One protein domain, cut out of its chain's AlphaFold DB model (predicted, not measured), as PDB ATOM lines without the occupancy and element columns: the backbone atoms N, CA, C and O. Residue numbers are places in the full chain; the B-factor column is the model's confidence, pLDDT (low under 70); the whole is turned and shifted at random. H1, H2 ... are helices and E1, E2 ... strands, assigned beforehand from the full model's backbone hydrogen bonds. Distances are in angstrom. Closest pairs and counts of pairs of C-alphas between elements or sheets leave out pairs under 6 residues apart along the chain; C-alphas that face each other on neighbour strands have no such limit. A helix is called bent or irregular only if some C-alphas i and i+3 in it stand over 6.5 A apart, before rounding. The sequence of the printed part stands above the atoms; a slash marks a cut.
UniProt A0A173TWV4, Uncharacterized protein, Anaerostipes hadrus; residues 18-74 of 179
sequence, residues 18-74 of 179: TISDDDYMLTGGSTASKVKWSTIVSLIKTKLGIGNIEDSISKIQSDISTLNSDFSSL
ATOM      1  N   THR A  18     -26.305  55.335  25.591       90.94
ATOM      2  CA  THR A  18     -27.382  54.801  26.427       90.94
ATOM      3  C   THR A  18     -27.285  53.282  26.468       90.94
ATOM      4  O   THR A  18     -27.083  52.638  25.437       90.94
ATOM      5  N   ILE A  19     -27.410  52.707  27.662       90.00
ATOM      6  CA  ILE A  19     -27.340  51.260  27.889       90.00
ATOM      7  C   ILE A  19     -28.704  50.781  28.392       90.00
ATOM      8  O   ILE A  19     -29.315  51.421  29.245       90.00
ATOM      9  N   SER A  20     -29.177  49.677  27.824       92.12
ATOM     10  CA  SER A  20     -30.396  48.961  28.197       92.12
ATOM     11  C   SER A  20     -30.061  47.745  29.062       92.12
ATOM     12  O   SER A  20     -28.962  47.199  28.996       92.12
ATOM     13  N   ASP A  21     -31.037  47.256  29.820       92.31
ATOM     14  CA  ASP A  21     -30.927  46.032  30.622       92.31
ATOM     15  C   ASP A  21     -30.647  44.762  29.798       92.31
ATOM     16  O   ASP A  21     -30.129  43.774  30.339       92.31
ATOM     17  N   ASP A  22     -30.954  44.808  28.498       92.06
ATOM     18  CA  ASP A  22     -30.685  43.747  27.521       92.06
ATOM     19  C   ASP A  22     -29.269  43.792  26.926       92.06
ATOM     20  O   ASP A  22     -28.848  42.836  26.268       92.06
ATOM     21  N   ASP A  23     -28.521  44.876  27.153       92.69
ATOM     22  CA  ASP A  23     -27.136  44.977  26.703       92.69
ATOM     23  C   ASP A  23     -26.210  44.058  27.507       92.69
ATOM     24  O   ASP A  23     -26.503  43.642  28.631       92.69
ATOM     25  N   TYR A  24     -25.050  43.751  26.926       91.25
ATOM     26  CA  TYR A  24     -24.034  42.911  27.550       91.25
ATOM     27  C   TYR A  24     -22.743  43.691  27.771       91.25
ATOM     28  O   TYR A  24     -22.262  44.384  26.879       91.25
ATOM     29  N   MET A  25     -22.134  43.488  28.935       87.94
ATOM     30  CA  MET A  25     -20.745  43.839  29.194       87.94
ATOM     31  C   MET A  25     -19.864  42.613  28.943       87.94
ATOM     32  O   MET A  25     -20.179  41.506  29.392       87.94
ATOM     33  N   LEU A  26     -18.753  42.804  28.237       86.75
ATOM     34  CA  LEU A  26     -17.716  41.784  28.108       86.75
ATOM     35  C   LEU A  26     -16.765  41.878  29.303       86.75
ATOM     36  O   LEU A  26     -16.346  42.963  29.696       86.75
ATOM     37  N   THR A  27     -16.437  40.732  29.888       84.88
ATOM     38  CA  THR A  27     -15.530  40.613  31.036       84.88
ATOM     39  C   THR A  27     -14.428  39.610  30.721       84.88
ATOM     40  O   THR A  27     -14.684  38.630  30.027       84.88
ATOM     41  N   GLY A  28     -13.222  39.826  31.251       76.81
ATOM     42  CA  GLY A  28     -12.081  38.920  31.071       76.81
ATOM     43  C   GLY A  28     -11.233  39.198  29.822       76.81
ATOM     44  O   GLY A  28     -11.574  40.033  28.991       76.81
ATOM     45  N   GLY A  29     -10.088  38.512  29.735       73.19
ATOM     46  CA  GLY A  29      -9.131  38.599  28.624       73.19
ATOM     47  C   GLY A  29      -9.259  37.411  27.668       73.19
ATOM     48  O   GLY A  29     -10.194  37.338  26.878       73.19
ATOM     49  N   SER A  30      -8.345  36.443  27.762       75.19
ATOM     50  CA  SER A  30      -8.334  35.237  26.912       75.19
ATOM     51  C   SER A  30      -9.544  34.304  27.094       75.19
ATOM     52  O   SER A  30      -9.791  33.462  26.235       75.19
ATOM     53  N   THR A  31     -10.319  34.459  28.174       82.31
ATOM     54  CA  THR A  31     -11.543  33.693  28.486       82.31
ATOM     55  C   THR A  31     -12.774  34.601  28.595       82.31
ATOM     56  O   THR A  31     -13.555  34.512  29.546       82.31
ATOM     57  N   ALA A  32     -12.926  35.523  27.642       82.06
ATOM     58  CA  ALA A  32     -13.975  36.534  27.678       82.06
ATOM     59  C   ALA A  32     -15.385  35.937  27.865       82.06
ATOM     60  O   ALA A  32     -15.773  34.977  27.201       82.06
ATOM     61  N   SER A  33     -16.165  36.539  28.761       87.00
ATOM     62  CA  SER A  33     -17.552  36.167  29.048       87.00
ATOM     63  C   SER A  33     -18.469  37.376  28.924       87.00
ATOM     64  O   SER A  33     -18.112  38.484  29.330       87.00
ATOM     65  N   LYS A  34     -19.671  37.154  28.392       90.50
ATOM     66  CA  LYS A  34     -20.729  38.168  28.324       90.50
ATOM     67  C   LYS A  34     -21.587  38.126  29.588       90.50
ATOM     68  O   LYS A  34     -22.072  37.064  29.969       90.50
ATOM     69  N   VAL A  35     -21.807  39.282  30.204       92.00
ATOM     70  CA  VAL A  35     -22.678  39.452  31.373       92.00
ATOM     71  C   VAL A  35     -23.749  40.472  31.020       92.00
ATOM     72  O   VAL A  35     -23.420  41.536  30.501       92.00
ATOM     73  N   LYS A  36     -25.024  40.160  31.272       94.62
ATOM     74  CA  LYS A  36     -26.103  41.130  31.048       94.62
ATOM     75  C   LYS A  36     -25.909  42.351  31.943       94.62
ATOM     76  O   LYS A  36     -25.573  42.211  33.121       94.62
ATOM     77  N   TRP A  37     -26.178  43.533  31.405       94.25
ATOM     78  CA  TRP A  37     -26.102  44.783  32.150       94.25
ATOM     79  C   TRP A  37     -27.019  44.764  33.379       94.25
ATOM     80  O   TRP A  37     -26.574  45.070  34.484       94.25
ATOM     81  N   SER A  38     -28.243  44.250  33.230       93.31
ATOM     82  CA  SER A  38     -29.186  44.022  34.339       93.31
ATOM     83  C   SER A  38     -28.607  43.186  35.491       93.31
ATOM     84  O   SER A  38     -28.857  43.474  36.663       93.31
ATOM     85  N   THR A  39     -27.779  42.176  35.195       93.81
ATOM     86  CA  THR A  39     -27.096  41.377  36.227       93.81
ATOM     87  C   THR A  39     -26.081  42.213  37.005       93.81
ATOM     88  O   THR A  39     -26.012  42.115  38.229       93.81
ATOM     89  N   ILE A  40     -25.313  43.061  36.318       91.25
ATOM     90  CA  ILE A  40     -24.329  43.952  36.948       91.25
ATOM     91  C   ILE A  40     -25.035  44.975  37.839       91.25
ATOM     92  O   ILE A  40     -24.645  45.144  38.995       91.25
ATOM     93  N   VAL A  41     -26.103  45.601  37.337       91.00
ATOM     94  CA  VAL A  41     -26.924  46.555  38.097       91.00
ATOM     95  C   VAL A  41     -27.457  45.908  39.378       91.00
ATOM     96  O   VAL A  41     -27.304  46.481  40.455       91.00
ATOM     97  N   SER A  42     -28.004  44.691  39.294       90.44
ATOM     98  CA  SER A  42     -28.503  43.949  40.463       90.44
ATOM     99  C   SER A  42     -27.408  43.656  41.503       90.44
ATOM    100  O   SER A  42     -27.598  43.886  42.701       90.44
ATOM    101  N   LEU A  43     -26.220  43.224  41.062       90.62
ATOM    102  CA  LEU A  43     -25.082  42.974  41.954       90.62
ATOM    103  C   LEU A  43     -24.598  44.249  42.650       90.62
ATOM    104  O   LEU A  43     -24.305  44.217  43.845       90.62
ATOM    105  N   ILE A  44     -24.529  45.366  41.921       89.69
ATOM    106  CA  ILE A  44     -24.167  46.672  42.483       89.69
ATOM    107  C   ILE A  44     -25.214  47.100  43.512       89.69
ATOM    108  O   ILE A  44     -24.848  47.419  44.642       89.69
ATOM    109  N   LYS A  45     -26.508  47.038  43.163       90.19
ATOM    110  CA  LYS A  45     -27.606  47.358  44.086       90.19
ATOM    111  C   LYS A  45     -27.534  46.530  45.365       90.19
ATOM    112  O   LYS A  45     -27.711  47.075  46.449       90.19
ATOM    113  N   THR A  46     -27.225  45.240  45.251       88.19
ATOM    114  CA  THR A  46     -27.093  44.337  46.401       88.19
ATOM    115  C   THR A  46     -25.875  44.690  47.255       88.19
ATOM    116  O   THR A  46     -26.006  44.874  48.462       88.19
ATOM    117  N   LYS A  47     -24.690  44.836  46.645       89.75
ATOM    118  CA  LYS A  47     -23.444  45.147  47.369       89.75
ATOM    119  C   LYS A  47     -23.476  46.504  48.065       89.75
ATOM    120  O   LYS A  47     -22.881  46.648  49.126       89.75
ATOM    121  N   LEU A  48     -24.145  47.482  47.463       89.44
ATOM    122  CA  LEU A  48     -24.313  48.819  48.026       89.44
ATOM    123  C   LEU A  48     -25.545  48.931  48.940       89.44
ATOM    124  O   LEU A  48     -25.795  50.003  49.479       89.44
ATOM    125  N   GLY A  49     -26.331  47.861  49.101       85.44
ATOM    126  CA  GLY A  49     -27.554  47.865  49.910       85.44
ATOM    127  C   GLY A  49     -28.696  48.722  49.347       85.44
ATOM    128  O   GLY A  49     -29.679  48.947  50.045       85.44
ATOM    129  N   ILE A  50     -28.600  49.182  48.095       87.06
ATOM    130  CA  ILE A  50     -29.581  50.065  47.447       87.06
ATOM    131  C   ILE A  50     -30.929  49.361  47.269       87.06
ATOM    132  O   ILE A  50     -31.958  49.990  47.479       87.06
ATOM    133  N   GLY A  51     -30.942  48.060  46.951       76.88
ATOM    134  CA  GLY A  51     -32.200  47.308  46.808       76.88
ATOM    135  C   GLY A  51     -33.040  47.324  48.092       76.88
ATOM    136  O   GLY A  51     -34.225  47.630  48.059       76.88
ATOM    137  N   ASN A  52     -32.394  47.131  49.248       84.56
ATOM    138  CA  ASN A  52     -33.068  47.196  50.548       84.56
ATOM    139  C   ASN A  52     -33.576  48.613  50.868       84.56
ATOM    140  O   ASN A  52     -34.581  48.766  51.563       84.56
ATOM    141  N   ILE A  53     -32.872  49.646  50.393       89.44
ATOM    142  CA  ILE A  53     -33.271  51.047  50.563       89.44
ATOM    143  C   ILE A  53     -34.510  51.354  49.716       89.44
ATOM    144  O   ILE A  53     -35.435  51.970  50.238       89.44
ATOM    145  N   GLU A  54     -34.554  50.907  48.455       88.19
ATOM    146  CA  GLU A  54     -35.718  51.066  47.568       88.19
ATOM    147  C   GLU A  54     -36.980  50.474  48.222       88.19
ATOM    148  O   GLU A  54     -37.960  51.194  48.421       88.19
ATOM    149  N   ASP A  55     -36.913  49.220  48.681       89.00
ATOM    150  CA  ASP A  55     -38.032  48.545  49.354       89.00
ATOM    151  C   ASP A  55     -38.442  49.248  50.659       89.00
ATOM    152  O   ASP A  55     -39.630  49.427  50.947       89.00
ATOM    153  N   SER A  56     -37.457  49.684  51.453       92.88
ATOM    154  CA  SER A  56     -37.711  50.392  52.713       92.88
ATOM    155  C   SER A  56     -38.409  51.729  52.478       92.88
ATOM    156  O   SER A  56     -39.349  52.060  53.200       92.88
ATOM    157  N   ILE A  57     -37.994  52.488  51.460       96.19
ATOM    158  CA  ILE A  57     -38.632  53.755  51.086       96.19
ATOM    159  C   ILE A  57     -40.073  53.508  50.640       96.19
ATOM    160  O   ILE A  57     -40.970  54.210  51.106       96.19
ATOM    161  N   SER A  58     -40.315  52.499  49.798       95.62
ATOM    162  CA  SER A  58     -41.674  52.151  49.367       95.62
ATOM    163  C   SER A  58     -42.575  51.782  50.546       95.62
ATOM    164  O   SER A  58     -43.717  52.238  50.617       95.62
ATOM    165  N   LYS A  59     -42.059  51.020  51.519       96.19
ATOM    166  CA  LYS A  59     -42.807  50.697  52.738       96.19
ATOM    167  C   LYS A  59     -43.097  51.940  53.583       96.19
ATOM    168  O   LYS A  59     -44.243  52.150  53.966       96.19
ATOM    169  N   ILE A  60     -42.100  52.797  53.809       97.00
ATOM    170  CA  ILE A  60     -42.268  54.058  54.552       97.00
ATOM    171  C   ILE A  60     -43.333  54.944  53.895       97.00
ATOM    172  O   ILE A  60     -44.168  55.515  54.592       97.00
ATOM    173  N   GLN A  61     -43.341  55.046  52.564       97.88
ATOM    174  CA  GLN A  61     -44.360  55.803  51.836       97.88
ATOM    175  C   GLN A  61     -45.767  55.241  52.081       97.88
ATOM    176  O   GLN A  61     -46.681  56.012  52.367       97.88
ATOM    177  N   SER A  62     -45.932  53.916  52.035       97.69
ATOM    178  CA  SER A  62     -47.206  53.249  52.341       97.69
ATOM    179  C   SER A  62     -47.663  53.490  53.785       97.69
ATOM    180  O   SER A  62     -48.836  53.789  54.029       97.69
ATOM    181  N   ASP A  63     -46.743  53.390  54.744       97.88
ATOM    182  CA  ASP A  63     -47.028  53.616  56.163       97.88
ATOM    183  C   ASP A  63     -47.439  55.082  56.410       97.88
ATOM    184  O   ASP A  63     -48.430  55.341  57.092       97.88
ATOM    185  N   ILE A  64     -46.755  56.049  55.782       97.81
ATOM    186  CA  ILE A  64     -47.112  57.478  55.832       97.81
ATOM    187  C   ILE A  64     -48.500  57.726  55.232       97.81
ATOM    188  O   ILE A  64     -49.296  58.468  55.809       97.81
ATOM    189  N   SER A  65     -48.814  57.123  54.084       97.12
ATOM    190  CA  SER A  65     -50.141  57.243  53.470       97.12
ATOM    191  C   SER A  65     -51.244  56.725  54.393       97.12
ATOM    192  O   SER A  65     -52.283  57.375  54.520       97.12
ATOM    193  N   THR A  66     -51.000  55.604  55.074       95.94
ATOM    194  CA  THR A  66     -51.940  55.025  56.046       95.94
ATOM    195  C   THR A  66     -52.129  55.955  57.244       95.94
ATOM    196  O   THR A  66     -53.257  56.330  57.553       95.94
ATOM    197  N   LEU A  67     -51.034  56.437  57.845       95.81
ATOM    198  CA  LEU A  67     -51.078  57.386  58.964       95.81
ATOM    199  C   LEU A  67     -51.828  58.677  58.618       95.81
ATOM    200  O   LEU A  67     -52.603  59.177  59.433       95.81
ATOM    201  N   ASN A  68     -51.623  59.214  57.414       94.81
ATOM    202  CA  ASN A  68     -52.329  60.411  56.963       94.81
ATOM    203  C   ASN A  68     -53.836  60.165  56.829       94.81
ATOM    204  O   ASN A  68     -54.626  61.004  57.254       94.81
ATOM    205  N   SER A  69     -54.237  59.013  56.282       90.94
ATOM    206  CA  SER A  69     -55.648  58.621  56.192       90.94
ATOM    207  C   SER A  69     -56.286  58.497  57.578       90.94
ATOM    208  O   SER A  69     -57.352  59.068  57.827       90.94
ATOM    209  N   ASP A  70     -55.612  57.806  58.500       90.19
ATOM    210  CA  ASP A  70     -56.089  57.625  59.871       90.19
ATOM    211  C   ASP A  70     -56.245  58.974  60.578       90.19
ATOM    212  O   ASP A  70     -57.309  59.267  61.129       90.19
ATOM    213  N   PHE A  71     -55.230  59.840  60.489       89.88
ATOM    214  CA  PHE A  71     -55.264  61.184  61.062       89.88
ATOM    215  C   PHE A  71     -56.416  62.021  60.503       89.88
ATOM    216  O   PHE A  71     -57.165  62.617  61.277       89.88
ATOM    217  N   SER A  72     -56.606  62.035  59.179       87.94
ATOM    218  CA  SER A  72     -57.722  62.744  58.545       87.94
ATOM    219  C   SER A  72     -59.085  62.253  59.035       87.94
ATOM    220  O   SER A  72     -59.990  63.064  59.209       87.94
ATOM    221  N   SER A  73     -59.236  60.954  59.312       85.06
ATOM    222  CA  SER A  73     -60.492  60.395  59.831       85.06
ATOM    223  C   SER A  73     -60.800  60.818  61.277       85.06
ATOM    224  O   SER A  73     -61.966  60.881  61.670       85.06
ATOM    225  N   LEU A  74     -59.764  61.128  62.061       87.25
ATOM    226  CA  LEU A  74     -59.873  61.519  63.467       87.25
ATOM    227  C   LEU A  74     -60.051  63.027  63.666       87.25
ATOM    228  O   LEU A  74     -60.334  63.454  64.789       87.25
TER     229      LEU A  74
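What this domain is: This is residues 18 to 74 of the 179 residues of an uncharacterized protein of Anaerostipes hadrus (UniProt A0A173TWV4). The parts follow one another in a drawn-out line: a small hairpin of two strands, E1 and E2, at one end, then the short helix H1, which follows E2 with no residue between them and turns off from its direction, then the long helix H2, which makes a corner with H1. Residues 55 to 74, which belong to H2, stick out free from the rest and make much of the length. The printed part has 57 residues, with two named strands and two named helices in the order E1, E2, H1, H2; the sheet is E1 - E2, antiparallel, and the class is mostly helix. The whole is extended, with a radius of gyration of the C-alphas of 19.4 A, and its C-alphas span 68 by 22 by 12 A, only just a rod.

Where its parts are: The printed part begins at Thr 18, and residues 18 to 23 come before the first named element. E1 is residues 24 to 27, beginning with C-alpha 24 at (-24.034, 42.911, 27.550). E2 is residues 33 to 36. H1 is residues 37 to 47, 15.5 A from first to last C-alpha, beginning at (-26.102, 44.783, 32.150). H2 is residues 50 to 74, 36.1 A long, and its last C-alpha, that of Leu 74, is at (-59.873, 61.519, 63.467). Neither helix is bent.

How they stand to each other: E1 and E2 form a hairpin of antiparallel neighbour strands, with 145 degrees between their directions. The C-alphas of residues 24 and 36 face each other at 4.4 A. N 25 and O 35 are within hydrogen-bond range at 2.8 A, and so are N 33 and O 27 at 2.9 A. The closest C-alphas of E1 and H1 are those of Tyr 24 and Trp 37, 5.4 A apart. H1 and H2 are close but not clearly touching, with 2 pairs of C-alphas within 8 A, the closest being those of Lys 45 and Gly 51 at 5.3 A. Their lines stand at 72 degrees, only just about perpendicular. H2 is apart from both E1 and E2. In H1 and H2 every O i to N i+4 pair is within hydrogen-bond range.

The domain as a whole: The two C-alphas farthest apart are those of Ser 30 and Leu 74, at 68.4 A. Without residues 55 to 74 the body has 37 residues and spans 37 by 20 by 11 A. The printed part has no cut. The links E1 to E2, E2 to H1 and H1 to H2 are tight. The mean pLDDT of the printed part is 90.0, and no printed residue is under 70.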